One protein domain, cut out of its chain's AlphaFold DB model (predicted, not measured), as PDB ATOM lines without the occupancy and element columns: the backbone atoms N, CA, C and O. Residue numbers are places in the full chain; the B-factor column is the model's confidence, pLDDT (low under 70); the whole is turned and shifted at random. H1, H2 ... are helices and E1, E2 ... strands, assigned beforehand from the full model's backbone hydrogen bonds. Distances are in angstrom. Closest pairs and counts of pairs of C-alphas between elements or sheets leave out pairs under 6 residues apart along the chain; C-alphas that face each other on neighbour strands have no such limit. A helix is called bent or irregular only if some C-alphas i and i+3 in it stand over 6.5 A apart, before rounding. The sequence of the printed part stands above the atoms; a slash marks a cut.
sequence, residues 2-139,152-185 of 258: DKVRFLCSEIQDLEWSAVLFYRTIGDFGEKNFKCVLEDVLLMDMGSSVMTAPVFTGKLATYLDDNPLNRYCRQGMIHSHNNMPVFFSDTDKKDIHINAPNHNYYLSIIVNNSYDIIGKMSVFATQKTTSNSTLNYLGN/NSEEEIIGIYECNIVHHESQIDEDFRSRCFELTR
ATOM      1  N   ASP A   2     -25.389  17.648 -14.942       86.00
ATOM      2  CA  ASP A   2     -26.110  18.428 -15.956       86.00
ATOM      3  C   ASP A   2     -26.076  19.938 -15.704       86.00
ATOM      4  O   ASP A   2     -25.997  20.701 -16.657       86.00
ATOM      5  N   LYS A   3     -25.983  20.376 -14.440       89.81
ATOM      6  CA  LYS A   3     -25.689  21.778 -14.085       89.81
ATOM      7  C   LYS A   3     -24.403  22.291 -14.750       89.81
ATOM      8  O   LYS A   3     -24.386  23.384 -15.295       89.81
ATOM      9  N   VAL A   4     -23.345  21.478 -14.765       89.94
ATOM     10  CA  VAL A   4     -22.064  21.822 -15.408       89.94
ATOM     11  C   VAL A   4     -22.208  21.872 -16.927       89.94
ATOM     12  O   VAL A   4     -21.730  22.814 -17.549       89.94
ATOM     13  N   ARG A   5     -22.911  20.898 -17.526       90.06
ATOM     14  CA  ARG A   5     -23.220  20.914 -18.968       90.06
ATOM     15  C   ARG A   5     -23.972  22.177 -19.367       90.06
ATOM     16  O   ARG A   5     -23.628  22.788 -20.370       90.06
ATOM     17  N   PHE A   6     -24.961  22.560 -18.566       90.88
ATOM     18  CA  PHE A   6     -25.735  23.775 -18.771       90.88
ATOM     19  C   PHE A   6     -24.860  25.029 -18.704       90.88
ATOM     20  O   PHE A   6     -24.950  25.876 -19.579       90.88
ATOM     21  N   LEU A   7     -23.953  25.130 -17.727       90.75
ATOM     22  CA  LEU A   7     -23.017  26.257 -17.667       90.75
ATOM     23  C   LEU A   7     -22.117  26.331 -18.908       90.75
ATOM     24  O   LEU A   7     -21.947  27.412 -19.459       90.75
ATOM     25  N   CYS A   8     -21.588  25.199 -19.385       91.19
ATOM     26  CA  CYS A   8     -20.820  25.160 -20.633       91.19
ATOM     27  C   CYS A   8     -21.658  25.562 -21.858       91.19
ATOM     28  O   CYS A   8     -21.127  26.174 -22.778       91.19
ATOM     29  N   SER A   9     -22.951  25.217 -21.900       89.94
ATOM     30  CA  SER A   9     -23.812  25.567 -23.035       89.94
ATOM     31  C   SER A   9     -24.287  27.016 -23.011       89.94
ATOM     32  O   SER A   9     -24.469  27.595 -24.076       89.94
ATOM     33  N   GLU A  10     -24.496  27.602 -21.833       89.12
ATOM     34  CA  GLU A  10     -24.965  28.986 -21.701       89.12
ATOM     35  C   GLU A  10     -23.816  30.003 -21.733       89.12
ATOM     36  O   GLU A  10     -23.973  31.097 -22.269       89.12
ATOM     37  N   ILE A  11     -22.648  29.658 -21.181       87.94
ATOM     38  CA  ILE A  11     -21.494  30.558 -21.056       87.94
ATOM     39  C   ILE A  11     -20.374  30.054 -21.970       87.94
ATOM     40  O   ILE A  11     -19.365  29.517 -21.518       87.94
ATOM     41  N   GLN A  12     -20.576  30.196 -23.281       88.50
ATOM     42  CA  GLN A  12     -19.641  29.669 -24.282       88.50
ATOM     43  C   GLN A  12     -18.474  30.618 -24.570       88.50
ATOM     44  O   GLN A  12     -17.367  30.161 -24.846       88.50
ATOM     45  N   ASP A  13     -18.706  31.929 -24.495       87.62
ATOM     46  CA  ASP A  13     -17.732  32.937 -24.930       87.62
ATOM     47  C   ASP A  13     -16.715  33.314 -23.844       87.62
ATOM     48  O   ASP A  13     -15.676  33.905 -24.142       87.62
ATOM     49  N   LEU A  14     -16.971  32.943 -22.586       87.50
ATOM     50  CA  LEU A  14     -16.146  33.289 -21.427       87.50
ATOM     51  C   LEU A  14     -15.788  32.046 -20.612       87.50
ATOM     52  O   LEU A  14     -16.571  31.105 -20.511       87.50
ATOM     53  N   GLU A  15     -14.615  32.071 -19.981       87.75
ATOM     54  CA  GLU A  15     -14.315  31.155 -18.879       87.75
ATOM     55  C   GLU A  15     -15.175  31.522 -17.664       87.75
ATOM     56  O   GLU A  15     -15.475  32.693 -17.422       87.75
ATOM     57  N   TRP A  16     -15.564  30.529 -16.877       89.75
ATOM     58  CA  TRP A  16     -16.342  30.711 -15.658       89.75
ATOM     59  C   TRP A  16     -15.758  29.876 -14.529       89.75
ATOM     60  O   TRP A  16     -15.080  28.878 -14.765       89.75
ATOM     61  N   SER A  17     -16.045  30.268 -13.291       89.75
ATOM     62  CA  SER A  17     -15.637  29.532 -12.099       89.75
ATOM     63  C   SER A  17     -16.775  29.427 -11.087       89.75
ATOM     64  O   SER A  17     -17.655  30.289 -10.981       89.75
ATOM     65  N   ALA A  18     -16.791  28.319 -10.354       90.44
ATOM     66  CA  ALA A  18     -17.869  27.973  -9.450       90.44
ATOM     67  C   ALA A  18     -17.365  27.177  -8.241       90.44
ATOM     68  O   ALA A  18     -16.424  26.383  -8.335       90.44
ATOM     69  N   VAL A  19     -18.044  27.347  -7.104       91.56
ATOM     70  CA  VAL A  19     -17.832  26.488  -5.933       91.56
ATOM     71  C   VAL A  19     -18.473  25.134  -6.207       91.56
ATOM     72  O   VAL A  19     -19.645  25.052  -6.578       91.56
ATOM     73  N   LEU A  20     -17.700  24.074  -5.994       92.75
ATOM     74  CA  LEU A  20     -18.151  22.693  -6.086       92.75
ATOM     75  C   LEU A  20     -18.532  22.183  -4.693       92.75
ATOM     76  O   LEU A  20     -17.709  22.244  -3.781       92.75
ATOM     77  N   PHE A  21     -19.719  21.605  -4.543       93.75
ATOM     78  CA  PHE A  21     -20.119  20.882  -3.337       93.75
ATOM     79  C   PHE A  21     -20.051  19.384  -3.595       93.75
ATOM     80  O   PHE A  21     -20.615  18.884  -4.568       93.75
ATOM     81  N   TYR A  22     -19.351  18.654  -2.733       94.25
ATOM     82  CA  TYR A  22     -19.203  17.212  -2.884       94.25
ATOM     83  C   TYR A  22     -19.122  16.493  -1.541       94.25
ATOM     84  O   TYR A  22     -18.662  17.036  -0.537       94.25
ATOM     85  N   ARG A  23     -19.518  15.223  -1.528       94.44
ATOM     86  CA  ARG A  23     -19.300  14.314  -0.396       94.44
ATOM     87  C   ARG A  23     -18.290  13.237  -0.751       94.44
ATOM     88  O   ARG A  23     -18.081  12.914  -1.918       94.44
ATOM     89  N   THR A  24     -17.690  12.649   0.272       93.50
ATOM     90  CA  THR A  24     -16.768  11.520   0.129       93.50
ATOM     91  C   THR A  24     -17.452  10.223   0.541       93.50
ATOM     92  O   THR A  24     -18.176  10.192   1.533       93.50
ATOM     93  N   ILE A  25     -17.215   9.153  -0.210       93.50
ATOM     94  CA  ILE A  25     -17.579   7.783   0.157       93.50
ATOM     95  C   ILE A  25     -16.279   7.013   0.373       93.50
ATOM     96  O   ILE A  25     -15.422   7.013  -0.512       93.50
ATOM     97  N   GLY A  26     -16.163   6.338   1.517       91.81
ATOM     98  CA  GLY A  26     -14.940   5.645   1.923       91.81
ATOM     99  C   GLY A  26     -13.857   6.594   2.440       91.81
ATOM    100  O   GLY A  26     -14.077   7.802   2.565       91.81
ATOM    101  N   ASP A  27     -12.688   6.022   2.712       88.94
ATOM    102  CA  ASP A  27     -11.547   6.720   3.303       88.94
ATOM    103  C   ASP A  27     -10.458   6.982   2.267       88.94
ATOM    104  O   ASP A  27     -10.172   6.153   1.401       88.94
ATOM    105  N   PHE A  28      -9.840   8.158   2.338       87.31
ATOM    106  CA  PHE A  28      -8.783   8.523   1.404       87.31
ATOM    107  C   PHE A  28      -7.574   7.588   1.542       87.31
ATOM    108  O   PHE A  28      -7.099   7.338   2.647       87.31
ATOM    109  N   GLY A  29      -7.056   7.112   0.409       84.25
ATOM    110  CA  GLY A  29      -5.994   6.102   0.348       84.25
ATOM    111  C   GLY A  29      -6.515   4.682   0.116       84.25
ATOM    112  O   GLY A  29      -5.764   3.833  -0.362       84.25
ATOM    113  N   GLU A  30      -7.807   4.441   0.350       89.56
ATOM    114  CA  GLU A  30      -8.450   3.169   0.034       89.56
ATOM    115  C   GLU A  30      -8.935   3.117  -1.420       89.56
ATOM    116  O   GLU A  30      -9.324   4.118  -2.026       89.56
ATOM    117  N   LYS A  31      -8.965   1.907  -1.999       86.31
ATOM    118  CA  LYS A  31      -9.341   1.693  -3.413       86.31
ATOM    119  C   LYS A  31     -10.769   2.130  -3.751       86.31
ATOM    120  O   LYS A  31     -11.083   2.346  -4.918       86.31
ATOM    121  N   ASN A  32     -11.651   2.180  -2.760       88.69
ATOM    122  CA  ASN A  32     -13.065   2.507  -2.919       88.69
ATOM    123  C   ASN A  32     -13.386   3.980  -2.630       88.69
ATOM    124  O   ASN A  32     -14.567   4.329  -2.644       88.69
ATOM    125  N   PHE A  33     -12.377   4.822  -2.384       92.69
ATOM    126  CA  PHE A  33     -12.581   6.244  -2.160       92.69
ATOM    127  C   PHE A  33     -13.213   6.912  -3.385       92.69
ATOM    128  O   PHE A  33     -12.709   6.799  -4.505       92.69
ATOM    129  N   LYS A  34     -14.325   7.619  -3.176       93.94
ATOM    130  CA  LYS A  34     -15.041   8.347  -4.231       93.94
ATOM    131  C   LYS A  34     -15.466   9.718  -3.749       93.94
ATOM    132  O   LYS A  34     -15.878   9.876  -2.603       93.94
ATOM    133  N   CYS A  35     -15.453  10.681  -4.661       93.62
ATOM    134  CA  CYS A  35     -16.110  11.967  -4.474       93.62
ATOM    135  C   CYS A  35     -17.391  11.993  -5.302       93.62
ATOM    136  O   CYS A  35     -17.357  11.710  -6.498       93.62
ATOM    137  N   VAL A  36     -18.509  12.312  -4.660       93.19
ATOM    138  CA  VAL A  36     -19.803  12.485  -5.320       93.19
ATOM    139  C   VAL A  36     -20.113  13.969  -5.337       93.19
ATOM    140  O   VAL A  36     -20.216  14.583  -4.277       93.19
ATOM    141  N   LEU A  37     -20.207  14.528  -6.541       92.38
ATOM    142  CA  LEU A  37     -20.597  15.914  -6.760       92.38
ATOM    143  C   LEU A  37     -22.087  16.043  -6.446       92.38
ATOM    144  O   LEU A  37     -22.902  15.380  -7.084       92.38
ATOM    145  N   GLU A  38     -22.412  16.896  -5.486       91.38
ATOM    146  CA  GLU A  38     -23.784  17.162  -5.055       91.38
ATOM    147  C   GLU A  38     -24.332  18.406  -5.748       91.38
ATOM    148  O   GLU A  38     -25.452  18.396  -6.254       91.38
ATOM    149  N   ASP A  39     -23.532  19.472  -5.827       91.88
ATOM    150  CA  ASP A  39     -24.019  20.749  -6.336       91.88
ATOM    151  C   ASP A  39     -22.900  21.673  -6.830       91.88
ATOM    152  O   ASP A  39     -21.713  21.443  -6.580       91.88
ATOM    153  N   VAL A  40     -23.287  22.731  -7.543       91.56
ATOM    154  CA  VAL A  40     -22.389  23.752  -8.088       91.56
ATOM    155  C   VAL A  40     -23.012  25.132  -7.902       91.56
ATOM    156  O   VAL A  40     -24.167  25.356  -8.258       91.56
ATOM    157  N   LEU A  41     -22.233  26.083  -7.391       90.44
ATOM    158  CA  LEU A  41     -22.617  27.491  -7.291       90.44
ATOM    159  C   LEU A  41     -21.728  28.333  -8.203       90.44
ATOM    160  O   LEU A  41     -20.557  28.540  -7.889       90.44
ATOM    161  N   LEU A  42     -22.293  28.845  -9.300       88.50
ATOM    162  CA  LEU A  42     -21.605  29.778 -10.195       88.50
ATOM    163  C   LEU A  42     -21.190  31.041  -9.428       88.50
ATOM    164  O   LEU A  42     -22.031  31.700  -8.807       88.50
ATOM    165  N   MET A  43     -19.904  31.383  -9.472       83.12
ATOM    166  CA  MET A  43     -19.346  32.515  -8.731       83.12
ATOM    167  C   MET A  43     -19.012  33.677  -9.650       83.12
ATOM    168  O   MET A  43     -19.578  34.751  -9.451       83.12
ATOM    169  N   ASP A  44     -18.136  33.442 -10.627       76.50
ATOM    170  CA  ASP A  44     -17.539  34.477 -11.469       76.50
ATOM    171  C   ASP A  44     -17.488  34.047 -12.945       76.50
ATOM    172  O   ASP A  44     -17.425  32.855 -13.264       76.50
ATOM    173  N   MET A  45     -17.504  35.034 -13.840       72.69
ATOM    174  CA  MET A  45     -17.384  34.889 -15.291       72.69
ATOM    175  C   MET A  45     -16.297  35.843 -15.795       72.69
ATOM    176  O   MET A  45     -16.358  37.048 -15.564       72.69
ATOM    177  N   GLY A  46     -15.309  35.315 -16.515       58.97
ATOM    178  CA  GLY A  46     -14.168  36.074 -17.035       58.97
ATOM    179  C   GLY A  46     -12.876  35.963 -16.213       58.97
ATOM    180  O   GLY A  46     -11.890  36.607 -16.566       58.97
ATOM    181  N   SER A  47     -12.845  35.136 -15.161       56.38
ATOM    182  CA  SER A  47     -11.628  34.773 -14.419       56.38
ATOM    183  C   SER A  47     -11.548  33.259 -14.208       56.38
ATOM    184  O   SER A  47     -12.473  32.652 -13.664       56.38
ATOM    185  N   SER A  48     -10.415  32.660 -14.587       51.00
ATOM    186  CA  SER A  48     -10.090  31.238 -14.378       51.00
ATOM    187  C   SER A  48      -9.706  30.906 -12.934       51.00
ATOM    188  O   SER A  48      -9.559  29.738 -12.585       51.00
ATOM    189  N   VAL A  49      -9.515  31.913 -12.073       49.94
ATOM    190  CA  VAL A  49      -8.869  31.723 -10.770       49.94
ATOM    191  C   VAL A  49      -9.685  32.382  -9.678       49.94
ATOM    192  O   VAL A  49      -9.772  33.608  -9.591       49.94
ATOM    193  N   MET A  50     -10.225  31.550  -8.798       54.09
ATOM    194  CA  MET A  50     -10.869  31.990  -7.571       54.09
ATOM    195  C   MET A  50      -9.906  31.761  -6.419       54.09
ATOM    196  O   MET A  50      -9.724  30.635  -5.973       54.09
ATOM    197  N   THR A  51      -9.305  32.829  -5.899       47.91
ATOM    198  CA  THR A  51      -8.555  32.712  -4.651       47.91
ATOM    199  C   THR A  51      -9.490  32.269  -3.519       47.91
ATOM    200  O   THR A  51     -10.617  32.750  -3.379       47.91
ATOM    201  N   ALA A  52      -8.970  31.377  -2.678       44.81
ATOM    202  CA  ALA A  52      -9.601  30.761  -1.511       44.81
ATOM    203  C   ALA A  52     -10.435  31.639  -0.544       44.81
ATOM    204  O   ALA A  52     -11.225  31.050   0.191       44.81
ATOM    205  N   PRO A  53     -10.308  32.986  -0.435       40.47
ATOM    206  CA  PRO A  53     -10.993  33.704   0.633       40.47
ATOM    207  C   PRO A  53     -12.228  34.494   0.190       40.47
ATOM    208  O   PRO A  53     -12.640  35.387   0.929       40.47
ATOM    209  N   VAL A  54     -12.861  34.204  -0.953       48.47
ATOM    210  CA  VAL A  54     -14.157  34.838  -1.256       48.47
ATOM    211  C   VAL A  54     -15.306  34.014  -0.668       48.47
ATOM    212  O   VAL A  54     -16.146  33.462  -1.375       48.47
ATOM    213  N   PHE A  55     -15.355  33.977   0.670       51.88
ATOM    214  CA  PHE A  55     -16.605  33.823   1.419       51.88
ATOM    215  C   PHE A  55     -17.481  35.037   1.094       51.88
ATOM    216  O   PHE A  55     -17.573  36.002   1.851       51.88
ATOM    217  N   THR A  56     -18.045  35.051  -0.109       64.56
ATOM    218  CA  THR A  56     -19.002  36.069  -0.517       64.56
ATOM    219  C   THR A  56     -20.258  35.925   0.335       64.56
ATOM    220  O   THR A  56     -20.637  34.817   0.726       64.56
ATOM    221  N   GLY A  57     -20.975  37.034   0.539       72.31
ATOM    222  CA  GLY A  57     -22.368  36.970   0.992       72.31
ATOM    223  C   GLY A  57     -23.193  36.006   0.131       72.31
ATOM    224  O   GLY A  57     -24.023  35.290   0.662       72.31
ATOM    225  N   LYS A  58     -22.864  35.874  -1.162       80.12
ATOM    226  CA  LYS A  58     -23.486  34.922  -2.092       80.12
ATOM    227  C   LYS A  58     -23.332  33.458  -1.666       80.12
ATOM    228  O   LYS A  58     -24.317  32.733  -1.709       80.12
ATOM    229  N   LEU A  59     -22.145  33.011  -1.242       85.50
ATOM    230  CA  LEU A  59     -21.968  31.644  -0.734       85.50
ATOM    231  C   LEU A  59     -22.750  31.437   0.568       85.50
ATOM    232  O   LEU A  59     -23.386  30.401   0.733       85.50
ATOM    233  N   ALA A  60     -22.726  32.420   1.473       85.50
ATOM    234  CA  ALA A  60     -23.474  32.348   2.727       85.50
ATOM    235  C   ALA A  60     -24.989  32.255   2.477       85.50
ATOM    236  O   ALA A  60     -25.610  31.297   2.924       85.50
ATOM    237  N   THR A  61     -25.551  33.166   1.676       88.12
ATOM    238  CA  THR A  61     -26.959  33.141   1.253       88.12
ATOM    239  C   THR A  61     -27.302  31.827   0.562       88.12
ATOM    240  O   THR A  61     -28.297  31.197   0.898       88.12
ATOM    241  N   TYR A  62     -26.434  31.339  -0.328       88.69
ATOM    242  CA  TYR A  62     -26.669  30.064  -0.996       88.69
ATOM    243  C   TYR A  62     -26.769  28.891  -0.021       88.69
ATOM    244  O   TYR A  62     -27.619  28.021  -0.192       88.69
ATOM    245  N   LEU A  63     -25.907  28.856   0.995       90.50
ATOM    246  CA  LEU A  63     -25.933  27.835   2.041       90.50
ATOM    247  C   LEU A  63     -27.120  27.996   2.999       90.50
ATOM    248  O   LEU A  63     -27.529  27.006   3.605       90.50
ATOM    249  N   ASP A  64     -27.650  29.208   3.159       90.75
ATOM    250  CA  ASP A  64     -28.882  29.458   3.910       90.75
ATOM    251  C   ASP A  64     -30.095  28.878   3.179       90.75
ATOM    252  O   ASP A  64     -30.878  28.153   3.795       90.75
ATOM    253  N   ASP A  65     -30.175  29.096   1.865       90.38
ATOM    254  CA  ASP A  65     -31.247  28.574   1.010       90.38
ATOM    255  C   ASP A  65     -31.095  27.067   0.730       90.38
ATOM    256  O   ASP A  65     -32.078  26.352   0.537       90.38
ATOM    257  N   ASN A  66     -29.859  26.554   0.752       90.25
ATOM    258  CA  ASN A  66     -29.520  25.158   0.465       90.25
ATOM    259  C   ASN A  66     -28.765  24.528   1.648       90.25
ATOM    260  O   ASN A  66     -27.585  24.177   1.530       90.25
ATOM    261  N   PRO A  67     -29.420  24.337   2.808       92.12
ATOM    262  CA  PRO A  67     -28.750  23.962   4.052       92.12
ATOM    263  C   PRO A  67     -28.042  22.604   3.997       92.12
ATOM    264  O   PRO A  67     -27.082  22.392   4.739       92.12
ATOM    265  N   LEU A  68     -28.458  21.693   3.108       91.25
ATOM    266  CA  LEU A  68     -27.793  20.399   2.919       91.25
ATOM    267  C   LEU A  68     -26.354  20.547   2.398       91.25
ATOM    268  O   LEU A  68     -25.481  19.760   2.765       91.25
ATOM    269  N   ASN A  69     -26.073  21.602   1.628       92.00
ATOM    270  CA  ASN A  69     -24.736  21.876   1.104       92.00
ATOM    271  C   ASN A  69     -23.735  22.267   2.204       92.00
ATOM    272  O   ASN A  69     -22.529  22.160   1.992       92.00
ATOM    273  N   ARG A  70     -24.198  22.633   3.410       90.38
ATOM    274  CA  ARG A  70     -23.320  22.877   4.572       90.38
ATOM    275  C   ARG A  70     -22.622  21.610   5.070       90.38
ATOM    276  O   ARG A  70     -21.584  21.705   5.716       90.38
ATOM    277  N   TYR A  71     -23.185  20.437   4.779       91.69
ATOM    278  CA  TYR A  71     -22.581  19.145   5.115       91.69
ATOM    279  C   TYR A  71     -21.649  18.624   4.015       91.69
ATOM    280  O   TYR A  71     -20.981  17.606   4.199       91.69
ATOM    281  N   CYS A  72     -21.600  19.311   2.873       93.56
ATOM    282  CA  CYS A  72     -20.695  18.977   1.789       93.56
ATOM    283  C   CYS A  72     -19.316  19.596   2.016       93.56
ATOM    284  O   CYS A  72     -19.153  20.644   2.642       93.56
ATOM    285  N   ARG A  73     -18.304  18.952   1.444       93.19
ATOM    286  CA  ARG A  73     -16.993  19.558   1.235       93.19
ATOM    287  C   ARG A  73     -17.086  20.553   0.086       93.19
ATOM    288  O   ARG A  73     -17.899  20.379  -0.822       93.19
ATOM    289  N   GLN A  74     -16.222  21.558   0.129       92.88
ATOM    290  CA  GLN A  74     -16.115  22.575  -0.907       92.88
ATOM    291  C   GLN A  74     -14.851  22.349  -1.736       92.88
ATOM    292  O   GLN A  74     -13.808  21.933  -1.226       92.88
ATOM    293  N   GLY A  75     -14.981  22.558  -3.037       93.25
ATOM    294  CA  GLY A  75     -13.911  22.509  -4.021       93.25
ATOM    295  C   GLY A  75     -14.131  23.583  -5.076       93.25
ATOM    296  O   GLY A  75     -14.999  24.446  -4.927       93.25
ATOM    297  N   MET A  76     -13.367  23.510  -6.159       92.94
ATOM    298  CA  MET A  76     -13.460  24.463  -7.260       92.94
ATOM    299  C   MET A  76     -13.689  23.743  -8.578       92.94
ATOM    300  O   MET A  76     -13.130  22.674  -8.825       92.94
ATOM    301  N   ILE A  77     -14.491  24.357  -9.434       93.50
ATOM    302  CA  ILE A  77     -14.612  23.983 -10.835       93.50
ATOM    303  C   ILE A  77     -14.527  25.243 -11.688       93.50
ATOM    304  O   ILE A  77     -15.165  26.245 -11.367       93.50
ATOM    305  N   HIS A  78     -13.736  25.203 -12.755       93.19
ATOM    306  CA  HIS A  78     -13.703  26.275 -13.745       93.19
ATOM    307  C   HIS A  78     -13.703  25.721 -15.167       93.19
ATOM    308  O   HIS A  78     -13.440  24.534 -15.388       93.19
ATOM    309  N   SER A  79     -14.034  26.579 -16.127       94.50
ATOM    310  CA  SER A  79     -14.075  26.215 -17.536       94.50
ATOM    311  C   SER A  79     -12.908  26.772 -18.335       94.50
ATOM    312  O   SER A  79     -12.412  27.866 -18.095       94.50
ATOM    313  N   HIS A  80     -12.521  25.993 -19.334       94.25
ATOM    314  CA  HIS A  80     -11.741  26.388 -20.489       94.25
ATOM    315  C   HIS A  80     -12.709  26.492 -21.670       94.25
ATOM    316  O   HIS A  80     -13.174  25.478 -22.187       94.25
ATOM    317  N   ASN A  81     -13.055  27.700 -22.099       89.81
ATOM    318  CA  ASN A  81     -14.072  27.884 -23.137       89.81
ATOM    319  C   ASN A  81     -13.607  27.387 -24.523       89.81
ATOM    320  O   ASN A  81     -14.280  26.580 -25.162       89.81
ATOM    321  N   ASN A  82     -12.419  27.814 -24.957       88.69
ATOM    322  CA  ASN A  82     -11.912  27.636 -26.323       88.69
ATOM    323  C   ASN A  82     -10.638  26.780 -26.391       88.69
ATOM    324  O   ASN A  82      -9.861  26.878 -27.345       88.69
ATOM    325  N   MET A  83     -10.387  25.955 -25.372       92.12
ATOM    326  CA  MET A  83      -9.162  25.163 -25.275       92.12
ATOM    327  C   MET A  83      -9.381  23.802 -24.600       92.12
ATOM    328  O   MET A  83     -10.372  23.601 -23.894       92.12
ATOM    329  N   PRO A  84      -8.465  22.836 -24.813       95.88
ATOM    330  CA  PRO A  84      -8.493  21.567 -24.099       95.88
ATOM    331  C   PRO A  84      -8.379  21.761 -22.588       95.88
ATOM    332  O   PRO A  84      -7.790  22.731 -22.105       95.88
ATOM    333  N   VAL A  85      -8.890  20.792 -21.838       95.81
ATOM    334  CA  VAL A  85      -8.757  20.773 -20.382       95.81
ATOM    335  C   VAL A  85      -7.336  20.384 -19.966       95.81
ATOM    336  O   VAL A  85      -6.809  19.353 -20.382       95.81
ATOM    337  N   PHE A  86      -6.692  21.217 -19.147       95.75
ATOM    338  CA  PHE A  86      -5.399  20.937 -18.514       95.75
ATOM    339  C   PHE A  86      -5.178  21.872 -17.322       95.75
ATOM    340  O   PHE A  86      -5.712  22.969 -17.300       95.75
ATOM    341  N   PHE A  87      -4.340  21.475 -16.360       94.38
ATOM    342  CA  PHE A  87      -3.972  22.343 -15.235       94.38
ATOM    343  C   PHE A  87      -2.782  23.240 -15.590       94.38
ATOM    344  O   PHE A  87      -1.648  22.763 -15.717       94.38
ATOM    345  N   SER A  88      -3.034  24.542 -15.705       92.62
ATOM    346  CA  SER A  88      -2.022  25.582 -15.871       92.62
ATOM    347  C   SER A  88      -1.211  25.809 -14.586       92.62
ATOM    348  O   SER A  88      -1.513  25.296 -13.504       92.62
ATOM    349  N   ASP A  89      -0.156  26.618 -14.677       90.75
ATOM    350  CA  ASP A  89       0.611  27.028 -13.495       90.75
ATOM    351  C   ASP A  89      -0.206  27.885 -12.524       90.75
ATOM    352  O   ASP A  89       0.124  27.958 -11.338       90.75
ATOM    353  N   THR A  90      -1.253  28.545 -13.009       89.44
ATOM    354  CA  THR A  90      -2.141  29.327 -12.157       89.44
ATOM    355  C   THR A  90      -3.073  28.414 -11.365       89.44
ATOM    356  O   THR A  90      -3.190  28.594 -10.156       89.44
ATOM    357  N   ASP A  91      -3.587  27.353 -11.985       90.75
ATOM    358  CA  ASP A  91      -4.429  26.351 -11.310       90.75
ATOM    359  C   ASP A  91      -3.640  25.576 -10.258       90.75
ATOM    360  O   ASP A  91      -4.111  25.323  -9.152       90.75
ATOM    361  N   LYS A  92      -2.376  25.257 -10.558       91.75
ATOM    362  CA  LYS A  92      -1.471  24.654  -9.571       91.75
ATOM    363  C   LYS A  92      -1.276  25.573  -8.367       91.75
ATOM    364  O   LYS A  92      -1.313  25.103  -7.234       91.75
ATOM    365  N   LYS A  93      -1.071  26.878  -8.584       91.38
ATOM    366  CA  LYS A  93      -0.960  27.845  -7.477       91.38
ATOM    367  C   LYS A  93      -2.243  27.909  -6.662       91.38
ATOM    368  O   LYS A  93      -2.154  27.991  -5.442       91.38
ATOM    369  N   ASP A  94      -3.397  27.849  -7.316       88.50
ATOM    370  CA  ASP A  94      -4.684  27.830  -6.633       88.50
ATOM    371  C   ASP A  94      -4.833  26.596  -5.731       88.50
ATOM    372  O   ASP A  94      -5.121  26.731  -4.541       88.50
ATOM    373  N   ILE A  95      -4.489  25.408  -6.239       91.75
ATOM    374  CA  ILE A  95      -4.390  24.182  -5.433       91.75
ATOM    375  C   ILE A  95      -3.443  24.387  -4.245       91.75
ATOM    376  O   ILE A  95      -3.776  24.013  -3.120       91.75
ATOM    377  N   HIS A  96      -2.280  25.006  -4.466       90.94
ATOM    378  CA  HIS A  96      -1.313  25.259  -3.398       90.94
ATOM    379  C   HIS A  96      -1.826  26.197  -2.302       90.94
ATOM    380  O   HIS A  96      -1.413  26.065  -1.151       90.94
ATOM    381  N   ILE A  97      -2.724  27.120  -2.642       89.56
ATOM    382  CA  ILE A  97      -3.347  28.039  -1.688       89.56
ATOM    383  C   ILE A  97      -4.514  27.357  -0.963       89.56
ATOM    384  O   ILE A  97      -4.688  27.556   0.238       89.56
ATOM    385  N   ASN A  98      -5.314  26.558  -1.671       89.25
ATOM    386  CA  ASN A  98      -6.557  25.996  -1.147       89.25
ATOM    387  C   ASN A  98      -6.381  24.677  -0.395       89.25
ATOM    388  O   ASN A  98      -7.032  24.481   0.632       89.25
ATOM    389  N   ALA A  99      -5.523  23.772  -0.871       92.00
ATOM    390  CA  ALA A  99      -5.394  22.436  -0.291       92.00
ATOM    391  C   ALA A  99      -5.025  22.433   1.207       92.00
ATOM    392  O   ALA A  99      -5.607  21.627   1.922       92.00
ATOM    393  N   PRO A 100      -4.175  23.338   1.738       92.62
ATOM    394  CA  PRO A 100      -3.908  23.407   3.181       92.62
ATOM    395  C   PRO A 100      -5.129  23.758   4.045       92.62
ATOM    396  O   PRO A 100      -5.139  23.469   5.237       92.62
ATOM    397  N   ASN A 101      -6.163  24.370   3.458       90.44
ATOM    398  CA  ASN A 101      -7.391  24.758   4.162       90.44
ATOM    399  C   ASN A 101      -8.472  23.666   4.126       90.44
ATOM    400  O   ASN A 101      -9.578  23.876   4.620       90.44
ATOM    401  N   HIS A 102      -8.174  22.510   3.529       90.19
ATOM    402  CA  HIS A 102      -9.114  21.411   3.360       90.19
ATOM    403  C   HIS A 102      -8.448  20.082   3.722       90.19
ATOM    404  O   HIS A 102      -7.272  19.867   3.456       90.19
ATOM    405  N   ASN A 103      -9.219  19.130   4.253       90.00
ATOM    406  CA  ASN A 103      -8.699  17.767   4.437       90.00
ATOM    407  C   ASN A 103      -8.370  17.123   3.081       90.00
ATOM    408  O   ASN A 103      -7.380  16.414   2.939       90.00
ATOM    409  N   TYR A 104      -9.232  17.393   2.099       89.75
ATOM    410  CA  TYR A 104      -9.121  16.984   0.707       89.75
ATOM    411  C   TYR A 104      -9.658  18.138  -0.132       89.75
ATOM    412  O   TYR A 104     -10.715  18.681   0.197       89.75
ATOM    413  N   TYR A 105      -8.948  18.521  -1.185       94.44
ATOM    414  CA  TYR A 105      -9.355  19.608  -2.063       94.44
ATOM    415  C   TYR A 105      -9.532  19.103  -3.490       94.44
ATOM    416  O   TYR A 105      -8.579  18.637  -4.113       94.44
ATOM    417  N   LEU A 106     -10.764  19.188  -3.990       95.44
ATOM    418  CA  LEU A 106     -11.128  18.781  -5.340       95.44
ATOM    419  C   LEU A 106     -11.147  20.008  -6.252       95.44
ATOM    420  O   LEU A 106     -11.899  20.952  -6.009       95.44
ATOM    421  N   SER A 107     -10.334  19.967  -7.303       95.38
ATOM    422  CA  SER A 107     -10.300  20.964  -8.370       95.38
ATOM    423  C   SER A 107     -10.664  20.294  -9.691       95.38
ATOM    424  O   SER A 107     -10.114  19.240 -10.012       95.38
ATOM    425  N   ILE A 108     -11.618  20.854 -10.429       95.81
ATOM    426  CA  ILE A 108     -12.125  20.307 -11.691       95.81
ATOM    427  C   ILE A 108     -11.987  21.357 -12.791       95.81
ATOM    428  O   ILE A 108     -12.265  22.533 -12.574       95.81
ATOM    429  N   ILE A 109     -11.597  20.908 -13.980       95.56
ATOM    430  CA  ILE A 109     -11.558  21.730 -15.189       95.56
ATOM    431  C   ILE A 109     -12.457  21.078 -16.225       95.56
ATOM    432  O   ILE A 109     -12.373  19.864 -16.445       95.56
ATOM    433  N   VAL A 110     -13.316  21.881 -16.846       95.69
ATOM    434  CA  VAL A 110     -14.215  21.452 -17.924       95.69
ATOM    435  C   VAL A 110     -14.027  22.315 -19.159       95.69
ATOM    436  O   VAL A 110     -13.517  23.423 -19.051       95.69
ATOM    437  N   ASN A 111     -14.458  21.858 -20.328       95.00
ATOM    438  CA  ASN A 111     -14.550  22.721 -21.508       95.00
ATOM    439  C   ASN A 111     -15.931  22.652 -22.173       95.00
ATOM    440  O   ASN A 111     -16.810  21.889 -21.757       95.00
ATOM    441  N   ASN A 112     -16.119  23.449 -23.226       93.75
ATOM    442  CA  ASN A 112     -17.371  23.487 -23.990       93.75
ATOM    443  C   ASN A 112     -17.641  22.188 -24.772       93.75
ATOM    444  O   ASN A 112     -18.795  21.869 -25.050       93.75
ATOM    445  N   SER A 113     -16.602  21.392 -25.055       92.62
ATOM    446  CA  SER A 113     -16.722  20.028 -25.599       92.62
ATOM    447  C   SER A 113     -17.126  18.988 -24.548       92.62
ATOM    448  O   SER A 113     -17.309  17.819 -24.877       92.62
ATOM    449  N   TYR A 114     -17.289  19.410 -23.291       90.50
ATOM    450  CA  TYR A 114     -17.583  18.564 -22.140       90.50
ATOM    451  C   TYR A 114     -16.490  17.532 -21.810       90.50
ATOM    452  O   TYR A 114     -16.751  16.511 -21.171       90.50
ATOM    453  N   ASP A 115     -15.245  17.829 -22.176       94.12
ATOM    454  CA  ASP A 115     -14.085  17.160 -21.601       94.12
ATOM    455  C   ASP A 115     -13.933  17.607 -20.147       94.12
ATOM    456  O   ASP A 115     -14.126  18.783 -19.827       94.12
ATOM    457  N   ILE A 116     -13.592  16.674 -19.256       94.38
ATOM    458  CA  ILE A 116     -13.448  16.937 -17.823       94.38
ATOM    459  C   ILE A 116     -12.183  16.274 -17.304       94.38
ATOM    460  O   ILE A 116     -11.970  15.079 -17.506       94.38
ATOM    461  N   ILE A 117     -11.395  17.030 -16.548       96.62
ATOM    462  CA  ILE A 117     -10.329  16.496 -15.699       96.62
ATOM    463  C   ILE A 117     -10.523  16.983 -14.272       96.62
ATOM    464  O   ILE A 117     -11.079  18.054 -14.031       96.62
ATOM    465  N   GLY A 118     -10.051  16.200 -13.309       95.88
ATOM    466  CA  GLY A 118     -10.120  16.566 -11.905       95.88
ATOM    467  C   GLY A 118      -8.861  16.163 -11.164       95.88
ATOM    468  O   GLY A 118      -8.285  15.114 -11.439       95.88
ATOM    469  N   LYS A 119      -8.470  16.987 -10.197       96.50
ATOM    470  CA  LYS A 119      -7.378  16.718  -9.268       96.50
ATOM    471  C   LYS A 119      -7.884  16.742  -7.845       96.50
ATOM    472  O   LYS A 119      -8.495  17.715  -7.409       96.50
ATOM    473  N   MET A 120      -7.575  15.678  -7.118       95.50
ATOM    474  CA  MET A 120      -7.704  15.625  -5.673       95.50
ATOM    475  C   MET A 120      -6.363  15.979  -5.042       95.50
ATOM    476  O   MET A 120      -5.343  15.384  -5.380       95.50
ATOM    477  N   SER A 121      -6.367  16.932  -4.117       95.38
ATOM    478  CA  SER A 121      -5.159  17.429  -3.466       95.38
ATOM    479  C   SER A 121      -5.236  17.267  -1.955       95.38
ATOM    480  O   SER A 121      -6.286  17.502  -1.356       95.38
ATOM    481  N   VAL A 122      -4.122  16.876  -1.339       94.19
ATOM    482  CA  VAL A 122      -4.006  16.645   0.107       94.19
ATOM    483  C   VAL A 122      -2.762  17.333   0.631       94.19
ATOM    484  O   VAL A 122      -1.668  17.125   0.105       94.19
ATOM    485  N   PHE A 123      -2.921  18.135   1.678       94.50
ATOM    486  CA  PHE A 123      -1.795  18.702   2.407       94.50
ATOM    487  C   PHE A 123      -1.226  17.659   3.372       94.50
ATOM    488  O   PHE A 123      -1.954  17.101   4.193       94.50
ATOM    489  N   ALA A 124       0.063  17.357   3.247       91.81
ATOM    490  CA  ALA A 124       0.708  16.286   3.993       91.81
ATOM    491  C   ALA A 124       2.117  16.680   4.436       91.81
ATOM    492  O   ALA A 124       2.753  17.554   3.854       91.81
ATOM    493  N   THR A 125       2.636  15.984   5.441       93.06
ATOM    494  CA  THR A 125       4.025  16.124   5.879       93.06
ATOM    495  C   THR A 125       4.826  14.914   5.420       93.06
ATOM    496  O   THR A 125       4.509  13.776   5.773       93.06
ATOM    497  N   GLN A 126       5.876  15.148   4.639       90.94
ATOM    498  CA  GLN A 126       6.788  14.118   4.165       90.94
ATOM    499  C   GLN A 126       8.052  14.092   5.022       90.94
ATOM    500  O   GLN A 126       8.775  15.081   5.129       90.94
ATOM    501  N   LYS A 127       8.339  12.927   5.607       91.88
ATOM    502  CA  LYS A 127       9.601  12.648   6.298       91.88
ATOM    503  C   LYS A 127      10.503  11.831   5.388       91.88
ATOM    504  O   LYS A 127      10.131  10.736   4.970       91.88
ATOM    505  N   THR A 128      11.699  12.344   5.130       88.50
ATOM    506  CA  THR A 128      12.702  11.687   4.290       88.50
ATOM    507  C   THR A 128      13.948  11.395   5.112       88.50
ATOM    508  O   THR A 128      14.585  12.307   5.638       88.50
ATOM    509  N   THR A 129      14.323  10.118   5.171       89.06
ATOM    510  CA  THR A 129      15.597   9.652   5.729       89.06
ATOM    511  C   THR A 129      16.471   9.164   4.585       89.06
ATOM    512  O   THR A 129      16.107   8.238   3.862       89.06
ATOM    513  N   SER A 130      17.615   9.814   4.383       84.62
ATOM    514  CA  SER A 130      18.569   9.463   3.330       84.62
ATOM    515  C   SER A 130      19.897   9.008   3.915       84.62
ATOM    516  O   SER A 130      20.571   9.779   4.602       84.62
ATOM    517  N   ASN A 131      20.309   7.798   3.536       84.06
ATOM    518  CA  ASN A 131      21.632   7.255   3.830       84.06
ATOM    519  C   ASN A 131      22.497   7.421   2.581       84.06
ATOM    520  O   ASN A 131      22.106   7.001   1.491       84.06
ATOM    521  N   SER A 132      23.665   8.047   2.711       80.81
ATOM    522  CA  SER A 132      24.548   8.289   1.568       80.81
ATOM    523  C   SER A 132      25.904   7.642   1.794       80.81
ATOM    524  O   SER A 132      26.610   7.974   2.737       80.81
ATOM    525  N   THR A 133      26.318   6.768   0.886       83.31
ATOM    526  CA  THR A 133      27.672   6.202   0.845       83.31
ATOM    527  C   THR A 133      28.466   6.820  -0.293       83.31
ATOM    528  O   THR A 133      28.031   6.817  -1.442       83.31
ATOM    529  N   LEU A 134      29.645   7.350   0.026       82.88
ATOM    530  CA  LEU A 134      30.613   7.838  -0.947       82.88
ATOM    531  C   LEU A 134      31.677   6.766  -1.181       82.88
ATOM    532  O   LEU A 134      32.438   6.446  -0.269       82.88
ATOM    533  N   ASN A 135      31.771   6.277  -2.415       88.38
ATOM    534  CA  ASN A 135      32.826   5.358  -2.832       88.38
ATOM    535  C   ASN A 135      33.900   6.145  -3.587       88.38
ATOM    536  O   ASN A 135      33.585   6.863  -4.534       88.38
ATOM    537  N   TYR A 136      35.160   6.029  -3.177       86.19
ATOM    538  CA  TYR A 136      36.282   6.718  -3.817       86.19
ATOM    539  C   TYR A 136      37.539   5.847  -3.828       86.19
ATOM    540  O   TYR A 136      37.699   4.958  -2.996       86.19
ATOM    541  N   LEU A 137      38.433   6.091  -4.784       88.56
ATOM    542  CA  LEU A 137      39.751   5.460  -4.824       88.56
ATOM    543  C   LEU A 137      40.692   6.155  -3.835       88.56
ATOM    544  O   LEU A 137      40.845   7.376  -3.868       88.56
ATOM    545  N   GLY A 138      41.300   5.376  -2.942       77.44
ATOM    546  CA  GLY A 138      42.359   5.843  -2.052       77.44
ATOM    547  C   GLY A 138      43.712   5.944  -2.760       77.44
ATOM    548  O   GLY A 138      43.883   5.463  -3.879       77.44
ATOM    549  N   ASN A 139      44.707   6.525  -2.081       80.19
ATOM    550  CA  ASN A 139      46.058   6.759  -2.628       80.19
ATOM    551  C   ASN A 139      46.792   5.492  -3.109       80.19
ATOM    552  O   ASN A 139      47.778   5.591  -3.827       80.19
ATOM    553  N   ASN A 152      18.006  13.529   7.897       84.31
ATOM    554  CA  ASN A 152      16.565  13.564   8.098       84.31
ATOM    555  C   ASN A 152      16.053  14.945   7.689       84.31
ATOM    556  O   ASN A 152      16.577  15.960   8.153       84.31
ATOM    557  N   SER A 153      15.037  14.976   6.838       87.62
ATOM    558  CA  SER A 153      14.279  16.183   6.523       87.62
ATOM    559  C   SER A 153      12.793  15.921   6.694       87.62
ATOM    560  O   SER A 153      12.308  14.817   6.445       87.62
ATOM    561  N   GLU A 154      12.083  16.952   7.120       92.81
ATOM    562  CA  GLU A 154      10.633  16.971   7.222       92.81
ATOM    563  C   GLU A 154      10.151  18.204   6.464       92.81
ATOM    564  O   GLU A 154      10.656  19.306   6.694       92.81
ATOM    565  N   GLU A 155       9.250  18.000   5.512       93.38
ATOM    566  CA  GLU A 155       8.723  19.060   4.661       93.38
ATOM    567  C   GLU A 155       7.215  18.917   4.484       93.38
ATOM    568  O   GLU A 155       6.673  17.813   4.434       93.38
ATOM    569  N   GLU A 156       6.528  20.051   4.415       93.88
ATOM    570  CA  GLU A 156       5.118  20.104   4.050       93.88
ATOM    571  C   GLU A 156       5.001  20.042   2.527       93.88
ATOM    572  O   GLU A 156       5.658  20.795   1.803       93.88
ATOM    573  N   ILE A 157       4.167  19.132   2.043       94.00
ATOM    574  CA  ILE A 157       3.949  18.860   0.628       94.00
ATOM    575  C   ILE A 157       2.458  18.882   0.307       94.00
ATOM    576  O   ILE A 157       1.599  18.772   1.183       94.00
ATOM    577  N   ILE A 158       2.155  18.968  -0.985       95.31
ATOM    578  CA  ILE A 158       0.804  18.760  -1.496       95.31
ATOM    579  C   ILE A 158       0.837  17.539  -2.398       95.31
ATOM    580  O   ILE A 158       1.439  17.567  -3.471       95.31
ATOM    581  N   GLY A 159       0.215  16.457  -1.936       93.56
ATOM    582  CA  GLY A 159      -0.032  15.279  -2.755       93.56
ATOM    583  C   GLY A 159      -1.161  15.579  -3.730       93.56
ATOM    584  O   GLY A 159      -2.221  16.028  -3.304       93.56
ATOM    585  N   ILE A 160      -0.935  15.346  -5.020       94.75
ATOM    586  CA  ILE A 160      -1.904  15.597  -6.090       94.75
ATOM    587  C   ILE A 160      -2.195  14.275  -6.794       94.75
ATOM    588  O   ILE A 160      -1.274  13.562  -7.189       94.75
ATOM    589  N   TYR A 161      -3.477  13.969  -6.958       94.88
ATOM    590  CA  TYR A 161      -3.972  12.721  -7.521       94.88
ATOM    591  C   TYR A 161      -4.964  13.025  -8.642       94.88
ATOM    592  O   TYR A 161      -5.899  13.799  -8.446       94.88
ATOM    593  N   GLU A 162      -4.764  12.413  -9.807       95.06
ATOM    594  CA  GLU A 162      -5.700  12.510 -10.930       95.06
ATOM    595  C   GLU A 162      -6.988  11.734 -10.614       95.06
ATOM    596  O   GLU A 162      -6.955  10.617 -10.089       95.06
ATOM    597  N   CYS A 163      -8.133  12.326 -10.940       94.12
ATOM    598  CA  CYS A 163      -9.443  11.735 -10.711       94.12
ATOM    599  C   CYS A 163      -9.949  11.015 -11.965       94.12
ATOM    600  O   CYS A 163     -10.008  11.592 -13.047       94.12
ATOM    601  N   ASN A 164     -10.446   9.791 -11.787       93.19
ATOM    602  CA  ASN A 164     -11.284   9.145 -12.793       93.19
ATOM    603  C   ASN A 164     -12.709   9.706 -12.692       93.19
ATOM    604  O   ASN A 164     -13.352   9.576 -11.648       93.19
ATOM    605  N   ILE A 165     -13.199  10.321 -13.768       91.44
ATOM    606  CA  ILE A 165     -14.517  10.962 -13.796       91.44
ATOM    607  C   ILE A 165     -15.576   9.966 -14.272       91.44
ATOM    608  O   ILE A 165     -15.413   9.303 -15.295       91.44
ATOM    609  N   VAL A 166     -16.671   9.861 -13.518       89.44
ATOM    610  CA  VAL A 166     -17.837   9.035 -13.858       89.44
ATOM    611  C   VAL A 166     -19.072   9.924 -13.883       89.44
ATOM    612  O   VAL A 166     -19.295  10.713 -12.963       89.44
ATOM    613  N   HIS A 167     -19.874   9.794 -14.937       81.12
ATOM    614  CA  HIS A 167     -21.066  10.609 -15.136       81.12
ATOM    615  C   HIS A 167     -22.325   9.874 -14.686       81.12
ATOM    616  O   HIS A 167     -22.527   8.701 -14.998       81.12
ATOM    617  N   HIS A 168     -23.192  10.617 -14.006       76.56
ATOM    618  CA  HIS A 168     -24.558  10.222 -13.701       76.56
ATOM    619  C   HIS A 168     -25.493  11.350 -14.135       76.56
ATOM    620  O   HIS A 168     -25.180  12.528 -13.921       76.56
ATOM    621  N   GLU A 169     -26.607  10.980 -14.760       74.69
ATOM    622  CA  GLU A 169     -27.657  11.918 -15.146       74.69
ATOM    623  C   GLU A 169     -28.377  12.451 -13.904       74.69
ATOM    624  O   GLU A 169     -28.584  11.747 -12.915       74.69
ATOM    625  N   SER A 170     -28.728  13.727 -13.960       75.69
ATOM    626  CA  SER A 170     -29.347  14.509 -12.899       75.69
ATOM    627  C   SER A 170     -30.290  15.545 -13.514       75.69
ATOM    628  O   SER A 170     -30.102  16.001 -14.640       75.69
ATOM    629  N   GLN A 171     -31.323  15.940 -12.779       76.38
ATOM    630  CA  GLN A 171     -32.198  17.023 -13.225       76.38
ATOM    631  C   GLN A 171     -31.597  18.378 -12.839       76.38
ATOM    632  O   GLN A 171     -30.959  18.512 -11.794       76.38
ATOM    633  N   ILE A 172     -31.788  19.376 -13.702       79.06
ATOM    634  CA  ILE A 172     -31.438  20.769 -13.414       79.06
ATOM    635  C   ILE A 172     -32.683  21.435 -12.838       79.06
ATOM    636  O   ILE A 172     -33.713  21.469 -13.512       79.06
ATOM    637  N   ASP A 173     -32.578  21.955 -11.618       81.25
ATOM    638  CA  ASP A 173     -33.645  22.724 -10.982       81.25
ATOM    639  C   ASP A 173     -33.799  24.132 -11.602       81.25
ATOM    640  O   ASP A 173     -32.857  24.702 -12.161       81.25
ATOM    641  N   GLU A 174     -35.019  24.676 -11.546       81.81
ATOM    642  CA  GLU A 174     -35.361  25.981 -12.138       81.81
ATOM    643  C   GLU A 174     -34.669  27.146 -11.408       81.81
ATOM    644  O   GLU A 174     -34.301  28.150 -12.023       81.81
ATOM    645  N   ASP A 175     -34.408  26.982 -10.109       81.88
ATOM    646  CA  ASP A 175     -33.714  27.970  -9.280       81.88
ATOM    647  C   ASP A 175     -32.260  28.152  -9.744       81.88
ATOM    648  O   ASP A 175     -31.736  29.267  -9.795       81.88
ATOM    649  N   PHE A 176     -31.587  27.068 -10.133       84.06
ATOM    650  CA  PHE A 176     -30.250  27.096 -10.714       84.06
ATOM    651  C   PHE A 176     -30.243  27.828 -12.054       84.06
ATOM    652  O   PHE A 176     -29.381  28.682 -12.266       84.06
ATOM    653  N   ARG A 177     -31.213  27.544 -12.934       83.69
ATOM    654  CA  ARG A 177     -31.352  28.251 -14.220       83.69
ATOM    655  C   ARG A 177     -31.538  29.749 -13.998       83.69
ATOM    656  O   ARG A 177     -30.783  30.540 -14.559       83.69
ATOM    657  N   SER A 178     -32.480  30.122 -13.136       82.19
ATOM    658  CA  SER A 178     -32.800  31.519 -12.820       82.19
ATOM    659  C   SER A 178     -31.573  32.286 -12.318       82.19
ATOM    660  O   SER A 178     -31.242  33.339 -12.862       82.19
ATOM    661  N   ARG A 179     -30.817  31.718 -11.370       79.56
ATOM    662  CA  ARG A 179     -29.588  32.347 -10.848       79.56
ATOM    663  C   ARG A 179     -28.495  32.501 -11.898       79.56
ATOM    664  O   ARG A 179     -27.754  33.482 -11.872       79.56
ATOM    665  N   CYS A 180     -28.361  31.540 -12.813       77.19
ATOM    666  CA  CYS A 180     -27.404  31.662 -13.913       77.19
ATOM    667  C   CYS A 180     -27.781  32.828 -14.835       77.19
ATOM    668  O   CYS A 180     -26.909  33.611 -15.203       77.19
ATOM    669  N   PHE A 181     -29.071  32.987 -15.150       74.69
ATOM    670  CA  PHE A 181     -29.563  34.096 -15.972       74.69
ATOM    671  C   PHE A 181     -29.405  35.470 -15.318       74.69
ATOM    672  O   PHE A 181     -29.198  36.453 -16.024       74.69
ATOM    673  N   GLU A 182     -29.514  35.577 -13.996       74.50
ATOM    674  CA  GLU A 182     -29.250  36.844 -13.304       74.50
ATOM    675  C   GLU A 182     -27.789  37.270 -13.477       74.50
ATOM    676  O   GLU A 182     -27.512  38.408 -13.852       74.50
ATOM    677  N   LEU A 183     -26.856  36.331 -13.306       69.12
ATOM    678  CA  LEU A 183     -25.424  36.607 -13.403       69.12
ATOM    679  C   LEU A 183     -25.000  36.986 -14.822       69.12
ATOM    680  O   LEU A 183     -24.220  37.918 -14.981       69.12
ATOM    681  N   THR A 184     -25.545  36.333 -15.854       63.59
ATOM    682  CA  THR A 184     -25.260  36.679 -17.261       63.59
ATOM    683  C   THR A 184     -25.825  38.036 -17.690       63.59
ATOM    684  O   THR A 184     -25.444  38.547 -18.743       63.59
ATOM    685  N   ARG A 185     -26.712  38.643 -16.889       61.88
ATOM    686  CA  ARG A 185     -27.346  39.942 -17.169       61.88
ATOM    687  C   ARG A 185     -26.772  41.096 -16.354       61.88
ATOM    688  O   ARG A 185     -27.035  42.247 -16.709       61.88
TER     689      ARG A 185
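AT A GLANCE: This is residues 2 to 139 and 152 to 185 of the 258 residues of an uncharacterized protein of Chitinophaga sp. YR573 (UniProt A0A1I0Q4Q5). A twisted sheet of six strands has helices on both faces, and its longest strand, E5, runs on with E6 beside its earlier part into a long arm, of which the tip, residues 132 to 139, sticks out alone. H4 packs on one face near E4, E5 and E6, H1 packs on the other face near E2, E3 and E4, and H2, H3 and H5 pack near the edge strand E2. The printed part has 172 residues, with five named helices and six named strands in the order H1 E1 E2 H2 H3 E3 H4 E4 E5 E6 H5, a mixed class of helices and strands. The sheet is mixed, in the order E2, E1, E3, E4, E5, E6, with E3 and E4 parallel and the other neighbours antiparallel. The whole is loose, with a radius of gyration of the C-alphas of 19.6 A and spans of 83 by 34 by 30 A, the arm making the length.

IN THESE COORDINATES: H1 is residues 2 to 10, beginning at C-alpha 2 at (-26.110, 18.428, -15.956). E1, residues 16 to 25, is 27.9 A long, and E2, residues 34 to 45, is 28.8 A long and bends by 66 degrees at residue 38. H2 is residues 57 to 65 and H3 residues 67 to 71. E3, residues 73 to 80, measures 23.4 A, H4, residues 89 to 101, 19.5 A, and E4, residues 105 to 111, 20.4 A. E5, residues 116 to 137, is 56.0 A long, bends by 77 degrees at residue 123 and ends at C-alpha 137 at (39.751, 5.460, -4.824). E6, residues 152 to 162, is 29.3 A long and bends by 61 degrees at residue 156. H5, residues 174 to 185, ends at C-alpha 185 at (-27.346, 39.942, -17.169).

HOW THE PARTS SIT: In the sheet, E1 and E2 form a hairpin, with N 21 and O 39 2.9 A apart. E1 and E3 are antiparallel, with N 20 and O 75 at 2.9 A. E3 and E4 are parallel, with N 78 and O 108 at 3.1 A. E4 and E5 form a hairpin, with N 107 and O 119 at 2.9 A. E5 and E6 are antiparallel, with N 124 and O 157 at 2.9 A. These N and O pairs are within hydrogen-bond range. E3, H4, E4 is a strand-helix-strand unit, two parallel neighbour strands with a helix between them along the chain, and its crossover is right-handed. E2, H2, H3, E3 is a split unit, with E1 between its strands in the sheet, also right-handed. The sheet makes three layers, H2 and H4 on one face and H1 on the other. H4 is on the sheet, its closest C-alphas to E5 those of Pro 100 and Phe 123, 5.2 A apart. H3 and H4 lie on the same face. H1 has a height over the sheet of 8.1 A, lies over E3 and runs slantwise to the strands, at 35 degrees to E3 on the local plane. H5 is on the sheet, its closest C-alphas to E2 those of Cys 180 and Leu 42, 7.1 A apart. H1 and H5 are close but not clearly touching, C-alphas 3 and 176 being 7.8 A apart. Every O i to N i+4 pair is within hydrogen-bond range in H1, H2 and H5; H4 has 7 of 9, and H3 has 0 of 1 but 2 of 2 O i to N i+3 pairs. H4 is irregular, but only just: C-alphas 97 and 100 are 6.7 A apart.

THE WHOLE: The two C-alphas farthest apart are those of Asn 139 and Glu 174, at 84.2 A. Residues 132 to 139 stand free, and the body without them spans 62 by 34 by 30 A. Residues 140 to 151 are not printed, and C-alphas 139 and 152 are 32.1 A apart across the cut. The links from E2 to H2 and from E6 to H5 are long. The mean pLDDT of the printed part is 86.6, and residues 46 to 56 and 183 to 185 are under 70.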